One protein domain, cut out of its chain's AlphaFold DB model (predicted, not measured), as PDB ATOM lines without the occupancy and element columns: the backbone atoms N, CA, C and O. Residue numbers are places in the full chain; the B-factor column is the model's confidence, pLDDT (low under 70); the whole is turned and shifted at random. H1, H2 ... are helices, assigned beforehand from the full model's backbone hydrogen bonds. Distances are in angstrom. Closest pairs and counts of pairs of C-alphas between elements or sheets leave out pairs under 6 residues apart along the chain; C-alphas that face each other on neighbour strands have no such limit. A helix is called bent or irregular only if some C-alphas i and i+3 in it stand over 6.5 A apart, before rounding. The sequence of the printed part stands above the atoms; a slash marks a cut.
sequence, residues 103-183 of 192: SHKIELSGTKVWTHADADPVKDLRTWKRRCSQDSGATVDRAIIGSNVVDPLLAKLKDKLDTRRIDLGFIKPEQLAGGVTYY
ATOM      1  N   SER A 103      33.776 -14.983 -18.086       81.94
ATOM      2  CA  SER A 103      34.065 -14.649 -16.690       81.94
ATOM      3  C   SER A 103      35.193 -13.618 -16.524       81.94
ATOM      4  O   SER A 103      35.289 -12.985 -15.467       81.94
ATOM      5  N   HIS A 104      36.032 -13.409 -17.542       81.38
ATOM      6  CA  HIS A 104      37.062 -12.370 -17.547       81.38
ATOM      7  C   HIS A 104      36.564 -11.020 -18.087       81.38
ATOM      8  O   HIS A 104      37.248 -10.015 -17.900       81.38
ATOM      9  N   LYS A 105      35.375 -10.965 -18.700       83.56
ATOM     10  CA  LYS A 105      34.752  -9.732 -19.201       83.56
ATOM     11  C   LYS A 105      33.809  -9.189 -18.139       83.56
ATOM     12  O   LYS A 105      32.681  -9.647 -17.985       83.56
ATOM     13  N   ILE A 106      34.309  -8.258 -17.335       83.62
ATOM     14  CA  ILE A 106      33.603  -7.804 -16.137       83.62
ATOM     15  C   ILE A 106      33.057  -6.402 -16.372       83.62
ATOM     16  O   ILE A 106      33.812  -5.441 -16.483       83.62
ATOM     17  N   GLU A 107      31.733  -6.295 -16.387       83.81
ATOM     18  CA  GLU A 107      31.031  -5.017 -16.407       83.81
ATOM     19  C   GLU A 107      30.664  -4.603 -14.980       83.81
ATOM     20  O   GLU A 107      30.005  -5.335 -14.235       83.81
ATOM     21  N   LEU A 108      31.112  -3.413 -14.579       81.38
ATOM     22  CA  LEU A 108      30.720  -2.802 -13.314       81.38
ATOM     23  C   LEU A 108      29.455  -1.973 -13.532       81.38
ATOM     24  O   LEU A 108      29.437  -1.070 -14.363       81.38
ATOM     25  N   SER A 109      28.406  -2.253 -12.761       81.69
ATOM     26  CA  SER A 109      27.130  -1.537 -12.828       81.69
ATOM     27  C   SER A 109      26.608  -1.164 -11.436       81.69
ATOM     28  O   SER A 109      27.005  -1.740 -10.416       81.69
ATOM     29  N   GLY A 110      25.736  -0.152 -11.387       79.19
ATOM     30  CA  GLY A 110      25.110   0.330 -10.155       79.19
ATOM     31  C   GLY A 110      26.118   0.860  -9.131       79.19
ATOM     32  O   GLY A 110      26.969   1.689  -9.444       79.19
ATOM     33  N   THR A 111      26.040   0.360  -7.899       76.88
ATOM     34  CA  THR A 111      26.886   0.798  -6.773       76.88
ATOM     35  C   THR A 111      28.332   0.303  -6.845       76.88
ATOM     36  O   THR A 111      29.163   0.728  -6.045       76.88
ATOM     37  N   LYS A 112      28.649  -0.587  -7.797       75.75
ATOM     38  CA  LYS A 112      29.999  -1.139  -7.998       75.75
ATOM     39  C   LYS A 112      30.859  -0.312  -8.954       75.75
ATOM     40  O   LYS A 112      32.046  -0.590  -9.094       75.75
ATOM     41  N   VAL A 113      30.281   0.682  -9.632       82.44
ATOM     42  CA  VAL A 113      31.042   1.585 -10.503       82.44
ATOM     43  C   VAL A 113      32.008   2.391  -9.640       82.44
ATOM     44  O   VAL A 113      31.618   2.909  -8.601       82.44
ATOM     45  N   TRP A 114      33.262   2.534 -10.069       80.94
ATOM     46  CA  TRP A 114      34.312   3.188  -9.274       80.94
ATOM     47  C   TRP A 114      34.086   4.685  -9.011       80.94
ATOM     48  O   TRP A 114      34.792   5.278  -8.200       80.94
ATOM     49  N   THR A 115      33.088   5.292  -9.652       80.00
ATOM     50  CA  THR A 115      32.596   6.641  -9.339       80.00
ATOM     51  C   THR A 115      31.694   6.677  -8.103       80.00
ATOM     52  O   THR A 115      31.495   7.744  -7.525       80.00
ATOM     53  N   HIS A 116      31.143   5.536  -7.683       80.94
ATOM     54  CA  HIS A 116      30.268   5.428  -6.524       80.94
ATOM     55  C   HIS A 116      31.075   5.375  -5.219       80.94
ATOM     56  O   HIS A 116      32.171   4.813  -5.156       80.94
ATOM     57  N   ALA A 117      30.515   5.931  -4.142       75.00
ATOM     58  CA  ALA A 117      31.195   6.028  -2.851       75.00
ATOM     59  C   ALA A 117      31.565   4.653  -2.260       75.00
ATOM     60  O   ALA A 117      32.656   4.514  -1.705       75.00
ATOM     61  N   ASP A 118      30.699   3.653  -2.444       76.44
ATOM     62  CA  ASP A 118      30.851   2.296  -1.892       76.44
ATOM     63  C   ASP A 118      31.757   1.362  -2.712       76.44
ATOM     64  O   ASP A 118      31.994   0.220  -2.312       76.44
ATOM     65  N   ALA A 119      32.262   1.809  -3.863       79.25
ATOM     66  CA  ALA A 119      33.141   0.984  -4.680       79.25
ATOM     67  C   ALA A 119      34.539   0.855  -4.043       79.25
ATOM     68  O   ALA A 119      35.111   1.838  -3.561       79.25
ATOM     69  N   ASP A 120      35.116  -0.354  -4.090       82.19
ATOM     70  CA  ASP A 120      36.499  -0.629  -3.671       82.19
ATOM     71  C   ASP A 120      37.336  -1.139  -4.860       82.19
ATOM     72  O   ASP A 120      37.505  -2.354  -5.033       82.19
ATOM     73  N   PRO A 121      37.916  -0.218  -5.656       81.38
ATOM     74  CA  PRO A 121      38.716  -0.564  -6.830       81.38
ATOM     75  C   PRO A 121      39.891  -1.502  -6.524       81.38
ATOM     76  O   PRO A 121      40.263  -2.347  -7.336       81.38
ATOM     77  N   VAL A 122      40.486  -1.398  -5.329       81.38
ATOM     78  CA  VAL A 122      41.644  -2.220  -4.944       81.38
ATOM     79  C   VAL A 122      41.232  -3.675  -4.715       81.38
ATOM     80  O   VAL A 122      41.987  -4.595  -5.044       81.38
ATOM     81  N   LYS A 123      40.037  -3.904  -4.161       83.88
ATOM     82  CA  LYS A 123      39.488  -5.252  -3.973       83.88
ATOM     83  C   LYS A 123      39.116  -5.891  -5.312       83.88
ATOM     84  O   LYS A 123      39.397  -7.076  -5.509       83.88
ATOM     85  N   ASP A 124      38.549  -5.110  -6.227       85.81
ATOM     86  CA  ASP A 124      38.205  -5.564  -7.577       85.81
ATOM     87  C   ASP A 124      39.457  -6.013  -8.340       85.81
ATOM     88  O   ASP A 124      39.536  -7.168  -8.760       85.81
ATOM     89  N   LEU A 125      40.501  -5.174  -8.386       83.62
ATOM     90  CA  LEU A 125      41.775  -5.501  -9.040       83.62
ATOM     91  C   LEU A 125      42.418  -6.783  -8.485       83.62
ATOM     92  O   LEU A 125      42.916  -7.613  -9.247       83.62
ATOM     93  N   ARG A 126      42.382  -6.994  -7.161       83.12
ATOM     94  CA  ARG A 126      42.879  -8.238  -6.541       83.12
ATOM     95  C   ARG A 126      42.057  -9.456  -6.946       83.12
ATOM     96  O   ARG A 126      42.619 -10.526  -7.174       83.12
ATOM     97  N   THR A 127      40.740  -9.300  -7.025       86.88
ATOM     98  CA  THR A 127      39.821 -10.384  -7.386       86.88
ATOM     99  C   THR A 127      40.037 -10.800  -8.837       86.88
ATOM    100  O   THR A 127      40.133 -11.992  -9.130       86.88
ATOM    101  N   TRP A 128      40.198  -9.825  -9.731       85.81
ATOM    102  CA  TRP A 128      40.471 -10.058 -11.148       85.81
ATOM    103  C   TRP A 128      41.849 -10.681 -11.361       85.81
ATOM    104  O   TRP A 128      41.949 -11.695 -12.047       85.81
ATOM    105  N   LYS A 129      42.888 -10.186 -10.672       83.38
ATOM    106  CA  LYS A 129      44.219 -10.813 -10.673       83.38
ATOM    107  C   LYS A 129      44.165 -12.272 -10.214       83.38
ATOM    108  O   LYS A 129      44.794 -13.127 -10.833       83.38
ATOM    109  N   ARG A 130      43.415 -12.572  -9.144       84.81
ATOM    110  CA  ARG A 130      43.269 -13.946  -8.643       84.81
ATOM    111  C   ARG A 130      42.575 -14.844  -9.663       84.81
ATOM    112  O   ARG A 130      43.038 -15.956  -9.869       84.81
ATOM    113  N   ARG A 131      41.512 -14.357 -10.310       84.25
ATOM    114  CA  ARG A 131      40.797 -15.098 -11.360       84.25
ATOM    115  C   ARG A 131      41.716 -15.404 -12.543       84.25
ATOM    116  O   ARG A 131      41.888 -16.565 -12.883       84.25
ATOM    117  N   CYS A 132      42.408 -14.399 -13.082       82.69
ATOM    118  CA  CYS A 132      43.381 -14.609 -14.158       82.69
ATOM    119  C   CYS A 132      44.478 -15.612 -13.767       82.69
ATOM    120  O   CYS A 132      44.831 -16.471 -14.567       82.69
ATOM    121  N   SER A 133      44.976 -15.556 -12.528       84.06
ATOM    122  CA  SER A 133      45.985 -16.506 -12.048       84.06
ATOM    123  C   SER A 133      45.459 -17.935 -11.889       84.06
ATOM    124  O   SER A 133      46.249 -18.866 -12.011       84.06
ATOM    125  N   GLN A 134      44.170 -18.113 -11.590       83.38
ATOM    126  CA  GLN A 134      43.537 -19.429 -11.470       83.38
ATOM    127  C   GLN A 134      43.317 -20.072 -12.841       83.38
ATOM    128  O   GLN A 134      43.620 -21.249 -13.004       83.38
ATOM    129  N   ASP A 135      42.856 -19.289 -13.818       82.50
ATOM    130  CA  ASP A 135      42.475 -19.811 -15.133       82.50
ATOM    131  C   ASP A 135      43.673 -19.915 -16.094       82.50
ATOM    132  O   ASP A 135      43.792 -20.884 -16.839       82.50
ATOM    133  N   SER A 136      44.601 -18.949 -16.056       77.44
ATOM    134  CA  SER A 136      45.767 -18.907 -16.953       77.44
ATOM    135  C   SER A 136      47.029 -19.547 -16.365       77.44
ATOM    136  O   SER A 136      48.005 -19.733 -17.092       77.44
ATOM    137  N   GLY A 137      47.081 -19.797 -15.051       78.12
ATOM    138  CA  GLY A 137      48.294 -20.255 -14.355       78.12
ATOM    139  C   GLY A 137      49.437 -19.228 -14.284       78.12
ATOM    140  O   GLY A 137      50.479 -19.517 -13.698       78.12
ATOM    141  N   ALA A 138      49.255 -18.026 -14.841       78.38
ATOM    142  CA  ALA A 138      50.226 -16.936 -14.841       78.38
ATOM    143  C   ALA A 138      49.746 -15.766 -13.970       78.38
ATOM    144  O   ALA A 138      48.567 -15.407 -13.963       78.38
ATOM    145  N   THR A 139      50.665 -15.141 -13.234       76.19
ATOM    146  CA  THR A 139      50.342 -13.990 -12.387       76.19
ATOM    147  C   THR A 139      50.433 -12.690 -13.171       76.19
ATOM    148  O   THR A 139      51.506 -12.339 -13.657       76.19
ATOM    149  N   VAL A 140      49.336 -11.937 -13.215       77.56
ATOM    150  CA  VAL A 140      49.301 -10.606 -13.837       77.56
ATOM    151  C   VAL A 140      50.086  -9.594 -12.991       77.56
ATOM    152  O   VAL A 140      49.875  -9.477 -11.775       77.56
ATOM    153  N   ASP A 141      50.982  -8.859 -13.645       79.19
ATOM    154  CA  ASP A 141      51.884  -7.852 -13.079       79.19
ATOM    155  C   ASP A 141      51.535  -6.415 -13.506       79.19
ATOM    156  O   ASP A 141      51.797  -5.478 -12.749       79.19
ATOM    157  N   ARG A 142      50.898  -6.227 -14.671       79.50
ATOM    158  CA  ARG A 142      50.498  -4.906 -15.184       79.50
ATOM    159  C   ARG A 142      48.997  -4.781 -15.418       79.50
ATOM    160  O   ARG A 142      48.346  -5.715 -15.873       79.50
ATOM    161  N   ALA A 143      48.470  -3.586 -15.160       80.69
ATOM    162  CA  ALA A 143      47.111  -3.192 -15.513       80.69
ATOM    163  C   ALA A 143      47.159  -1.979 -16.451       80.69
ATOM    164  O   ALA A 143      47.848  -1.001 -16.164       80.69
ATOM    165  N   ILE A 144      46.426  -2.055 -17.561       82.88
ATOM    166  CA  ILE A 144      46.240  -0.955 -18.513       82.88
ATOM    167  C   ILE A 144      44.873  -0.339 -18.223       82.88
ATOM    168  O   ILE A 144      43.882  -1.059 -18.113       82.88
ATOM    169  N   ILE A 145      44.825   0.980 -18.044       82.50
ATOM    170  CA  ILE A 145      43.643   1.681 -17.533       82.50
ATOM    171  C   ILE A 145      43.343   2.888 -18.426       82.50
ATOM    172  O   ILE A 145      44.251   3.622 -18.808       82.50
ATOM    173  N   GLY A 146      42.062   3.090 -18.752       80.56
ATOM    174  CA  GLY A 146      41.595   4.260 -19.498       80.56
ATOM    175  C   GLY A 146      41.618   5.540 -18.656       80.56
ATOM    176  O   GLY A 146      41.446   5.490 -17.439       80.56
ATOM    177  N   SER A 147      41.770   6.697 -19.303       80.19
ATOM    178  CA  SER A 147      41.903   8.012 -18.648       80.19
ATOM    179  C   SER A 147      40.807   8.301 -17.616       80.19
ATOM    180  O   SER A 147      41.106   8.715 -16.501       80.19
ATOM    181  N   ASN A 148      39.550   7.994 -17.943       80.69
ATOM    182  CA  ASN A 148      38.389   8.278 -17.087       80.69
ATOM    183  C   ASN A 148      38.366   7.468 -15.779       80.69
ATOM    184  O   ASN A 148      37.610   7.780 -14.862       80.69
ATOM    185  N   VAL A 149      39.157   6.399 -15.703       80.94
ATOM    186  CA  VAL A 149      39.205   5.480 -14.562       80.94
ATOM    187  C   VAL A 149      40.365   5.831 -13.619       80.94
ATOM    188  O   VAL A 149      40.361   5.426 -12.458       80.94
ATOM    189  N   VAL A 150      41.334   6.628 -14.080       79.81
ATOM    190  CA  VAL A 150      42.516   7.011 -13.296       79.81
ATOM    191  C   VAL A 150      42.137   7.884 -12.099       79.81
ATOM    192  O   VAL A 150      42.544   7.581 -10.979       79.81
ATOM    193  N   ASP A 151      41.329   8.923 -12.309       81.00
ATOM    194  CA  ASP A 151      40.919   9.853 -11.251       81.00
ATOM    195  C   ASP A 151      40.163   9.179 -10.088       81.00
ATOM    196  O   ASP A 151      40.579   9.351  -8.933       81.00
ATOM    197  N   PRO A 152      39.103   8.369 -10.325       81.75
ATOM    198  CA  PRO A 152      38.403   7.690  -9.234       81.75
ATOM    199  C   PRO A 152      39.286   6.651  -8.531       81.75
ATOM    200  O   PRO A 152      39.212   6.495  -7.310       81.75
ATOM    201  N   LEU A 153      40.166   5.973  -9.274       80.62
ATOM    202  CA  LEU A 153      41.108   5.008  -8.713       80.62
ATOM    203  C   LEU A 153      42.124   5.695  -7.787       80.62
ATOM    204  O   LEU A 153      42.354   5.231  -6.668       80.62
ATOM    205  N   LEU A 154      42.696   6.820  -8.221       77.81
ATOM    206  CA  LEU A 154      43.666   7.583  -7.443       77.81
ATOM    207  C   LEU A 154      43.045   8.149  -6.160       77.81
ATOM    208  O   LEU A 154      43.677   8.092  -5.105       77.81
ATOM    209  N   ALA A 155      41.808   8.651  -6.222       80.69
ATOM    210  CA  ALA A 155      41.095   9.153  -5.047       80.69
ATOM    211  C   ALA A 155      40.970   8.087  -3.946       80.69
ATOM    212  O   ALA A 155      41.248   8.371  -2.786       80.69
ATOM    213  N   LYS A 156      40.633   6.844  -4.314       78.44
ATOM    214  CA  LYS A 156      40.504   5.719  -3.371       78.44
ATOM    215  C   LYS A 156      41.846   5.122  -2.928       78.44
ATOM    216  O   LYS A 156      41.919   4.499  -1.870       78.44
ATOM    217  N   LEU A 157      42.901   5.274  -3.731       75.94
ATOM    218  CA  LEU A 157      44.248   4.793  -3.405       75.94
ATOM    219  C   LEU A 157      44.968   5.686  -2.395       75.94
ATOM    220  O   LEU A 157      45.711   5.151  -1.579       75.94
ATOM    221  N   LYS A 158      44.744   7.007  -2.416       73.75
ATOM    222  CA  LYS A 158      45.394   7.961  -1.494       73.75
ATOM    223  C   LYS A 158      45.258   7.538  -0.030       73.75
ATOM    224  O   LYS A 158      46.266   7.424   0.660       73.75
ATOM    225  N   ASP A 159      44.044   7.192   0.393       71.25
ATOM    226  CA  ASP A 159      43.763   6.781   1.774       71.25
ATOM    227  C   ASP A 159      44.426   5.445   2.145       71.25
ATOM    228  O   ASP A 159      44.757   5.203   3.304       71.25
ATOM    229  N   LYS A 160      44.632   4.555   1.165       67.44
ATOM    230  CA  LYS A 160      45.250   3.240   1.391       67.44
ATOM    231  C   LYS A 160      46.777   3.294   1.339       67.44
ATOM    232  O   LYS A 160      47.412   2.479   1.998       67.44
ATOM    233  N   LEU A 161      47.362   4.226   0.585       64.25
ATOM    234  CA  LEU A 161      48.813   4.401   0.480       64.25
ATOM    235  C   LEU A 161      49.409   5.050   1.738       64.25
ATOM    236  O   LEU A 161      50.527   4.711   2.117       64.25
ATOM    237  N   ASP A 162      48.655   5.901   2.438       59.09
ATOM    238  CA  ASP A 162      49.095   6.545   3.684       59.09
ATOM    239  C   ASP A 162      48.784   5.696   4.934       59.09
ATOM    240  O   ASP A 162      48.172   6.138   5.907       59.09
ATOM    241  N   THR A 163      49.182   4.420   4.924       60.19
ATOM    242  CA  THR A 163      49.167   3.594   6.140       60.19
ATOM    243  C   THR A 163      50.593   3.436   6.652       60.19
ATOM    244  O   THR A 163      51.349   2.598   6.171       60.19
ATOM    245  N   ARG A 164      50.928   4.218   7.689       55.75
ATOM    246  CA  ARG A 164      52.243   4.400   8.356       55.75
ATOM    247  C   ARG A 164      53.097   3.152   8.682       55.75
ATOM    248  O   ARG A 164      54.173   3.303   9.251       55.75
ATOM    249  N   ARG A 165      52.642   1.925   8.413       54.44
ATOM    250  CA  ARG A 165      53.341   0.666   8.742       54.44
ATOM    251  C   ARG A 165      53.436  -0.348   7.592       54.44
ATOM    252  O   ARG A 165      54.021  -1.405   7.806       54.44
ATOM    253  N   ILE A 166      52.876  -0.071   6.411       55.34
ATOM    254  CA  ILE A 166      52.970  -0.957   5.238       55.34
ATOM    255  C   ILE A 166      53.245  -0.089   4.011       55.34
ATOM    256  O   ILE A 166      52.378   0.671   3.592       55.34
ATOM    257  N   ASP A 167      54.439  -0.217   3.437       55.47
ATOM    258  CA  ASP A 167      54.781   0.430   2.172       55.47
ATOM    259  C   ASP A 167      54.101  -0.331   1.022       55.47
ATOM    260  O   ASP A 167      54.510  -1.427   0.637       55.47
ATOM    261  N   LEU A 168      52.969   0.202   0.560       58.19
ATOM    262  CA  LEU A 168      52.143  -0.383  -0.504       58.19
ATOM    263  C   LEU A 168      52.626   0.026  -1.910       58.19
ATOM    264  O   LEU A 168      52.127  -0.508  -2.906       58.19
ATOM    265  N   GLY A 169      53.613   0.925  -1.990       59.88
ATOM    266  CA  GLY A 169      54.200   1.442  -3.222       59.88
ATOM    267  C   GLY A 169      54.177   2.970  -3.303       59.88
ATOM    268  O   GLY A 169      53.521   3.655  -2.521       59.88
ATOM    269  N   PHE A 170      54.871   3.504  -4.308       60.12
ATOM    270  CA  PHE A 170      54.947   4.939  -4.587       60.12
ATOM    271  C   PHE A 170      54.324   5.250  -5.946       60.12
ATOM    272  O   PHE A 170      54.542   4.524  -6.916       60.12
ATOM    273  N   ILE A 171      53.579   6.352  -6.029       62.09
ATOM    274  CA  ILE A 171      53.068   6.867  -7.300       62.09
ATOM    275  C   ILE A 171      54.151   7.754  -7.916       62.09
ATOM    276  O   ILE A 171      54.457   8.821  -7.386       62.09
ATOM    277  N   LYS A 172      54.730   7.304  -9.029       66.06
ATOM    278  CA  LYS A 172      55.709   8.041  -9.826       66.06
ATOM    279  C   LYS A 172      55.146   8.212 -11.240       66.06
ATOM    280  O   LYS A 172      55.394   7.350 -12.081       66.06
ATOM    281  N   PRO A 173      54.367   9.282 -11.497       63.94
ATOM    282  CA  PRO A 173      53.824   9.533 -12.818       63.94
ATOM    283  C   PRO A 173      54.979   9.870 -13.765       63.94
ATOM    284  O   PRO A 173      55.561  10.951 -13.697       63.94
ATOM    285  N   GLU A 174      55.331   8.927 -14.627       68.31
ATOM    286  CA  GLU A 174      56.266   9.135 -15.725       68.31
ATOM    287  C   GLU A 174      55.470   9.186 -17.022       68.31
ATOM    288  O   GLU A 174      54.711   8.270 -17.352       68.31
ATOM    289  N   GLN A 175      55.619  10.285 -17.756       66.44
ATOM    290  CA  GLN A 175      55.030  10.403 -19.079       66.44
ATOM    291  C   GLN A 175      55.932   9.662 -20.064       66.44
ATOM    292  O   GLN A 175      57.071  10.066 -20.302       66.44
ATOM    293  N   LEU A 176      55.433   8.560 -20.617       68.94
ATOM    294  CA  LEU A 176      56.111   7.842 -21.686       68.94
ATOM    295  C   LEU A 176      55.709   8.448 -23.038       68.94
ATOM    296  O   LEU A 176      54.674   9.108 -23.181       68.94
ATOM    297  N   ALA A 177      56.545   8.225 -24.053       51.88
ATOM    298  CA  ALA A 177      56.232   8.625 -25.420       51.88
ATOM    299  C   ALA A 177      54.907   7.982 -25.881       51.88
ATOM    300  O   ALA A 177      54.632   6.827 -25.568       51.88
ATOM    301  N   GLY A 178      54.085   8.734 -26.620       57.00
ATOM    302  CA  GLY A 178      52.797   8.247 -27.135       57.00
ATOM    303  C   GLY A 178      51.579   8.521 -26.245       57.00
ATOM    304  O   GLY A 178      50.516   7.964 -26.490       57.00
ATOM    305  N   GLY A 179      51.698   9.379 -25.224       61.31
ATOM    306  CA  GLY A 179      50.556   9.796 -24.393       61.31
ATOM    307  C   GLY A 179      50.164   8.797 -23.297       61.31
ATOM    308  O   GLY A 179      49.196   9.029 -22.574       61.31
ATOM    309  N   VAL A 180      50.932   7.717 -23.128       58.41
ATOM    310  CA  VAL A 180      50.771   6.760 -22.028       58.41
ATOM    311  C   VAL A 180      51.482   7.300 -20.790       58.41
ATOM    312  O   VAL A 180      52.653   7.669 -20.840       58.41
ATOM    313  N   THR A 181      50.778   7.338 -19.661       65.44
ATOM    314  CA  THR A 181      51.367   7.725 -18.372       65.44
ATOM    315  C   THR A 181      51.529   6.484 -17.508       65.44
ATOM    316  O   THR A 181      50.552   5.792 -17.215       65.44
ATOM    317  N   TYR A 182      52.762   6.192 -17.103       64.88
ATOM    318  CA  TYR A 182      53.041   5.170 -16.105       64.88
ATOM    319  C   TYR A 182      52.852   5.782 -14.724       64.88
ATOM    320  O   TYR A 182      53.544   6.732 -14.388       64.88
ATOM    321  N   TYR A 183      51.910   5.272 -13.931       61.25
ATOM    322  CA  TYR A 183      51.581   5.877 -12.638       61.25
ATOM    323  C   TYR A 183      52.349   5.273 -11.461       61.25
ATOM    324  O   TYR A 183      52.848   6.022 -10.629       61.25
TER     325      TYR A 183
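This is residues 103 to 183 of the 192 residues of the protein "Phage major capsid protein E" of Candidatus Kentron sp. FW (UniProt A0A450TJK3). This model has little regular structure: two helices, H1 and H2, stand nearly at right angles, the first end of H1 pointing at the side of H2, and long loops make up much of the rest. After H2 the chain sticks out at residues 162 to 167, then folds back to a small loop pairing residues 174 to 175 with 181 to 182, antiparallel. The printed part has 81 residues, 31 of them in H1 then H2, with no named strand: all helix, only just loose, close to compact, with a radius of gyration of the C-alphas of 14.1 A and spans of 32 by 31 by 30 A.

H1, residues 121 to 136, only just touches H2, residues 147 to 161, with 3 pairs of C-alphas within 8 A. The closest C-alphas are those of Pro 121 and Leu 153, 6.3 A apart. H1 touches with residues 121 to 122 alone, H2 with 153 to 157 alone. Their lines are about perpendicular, at 76 degrees. In H1 every O i to N i+4 pair is within hydrogen-bond range; in H2, 7 of 11 are.

H1 runs 22.1 A from C-alpha 121 at (38.716, -0.564, -6.830). H2 runs 20.7 A to C-alpha 161 at (48.813, 4.401, 0.480) and is only just irregular: C-alphas 148 and 151 are 6.6 A apart.

The two farthest C-alphas, those of Arg 165 and Gly 178, are 36.7 A apart. The printed part has no cut, and the link from H1 to H2 is short. Residues 160 to 183 have pLDDT under 70.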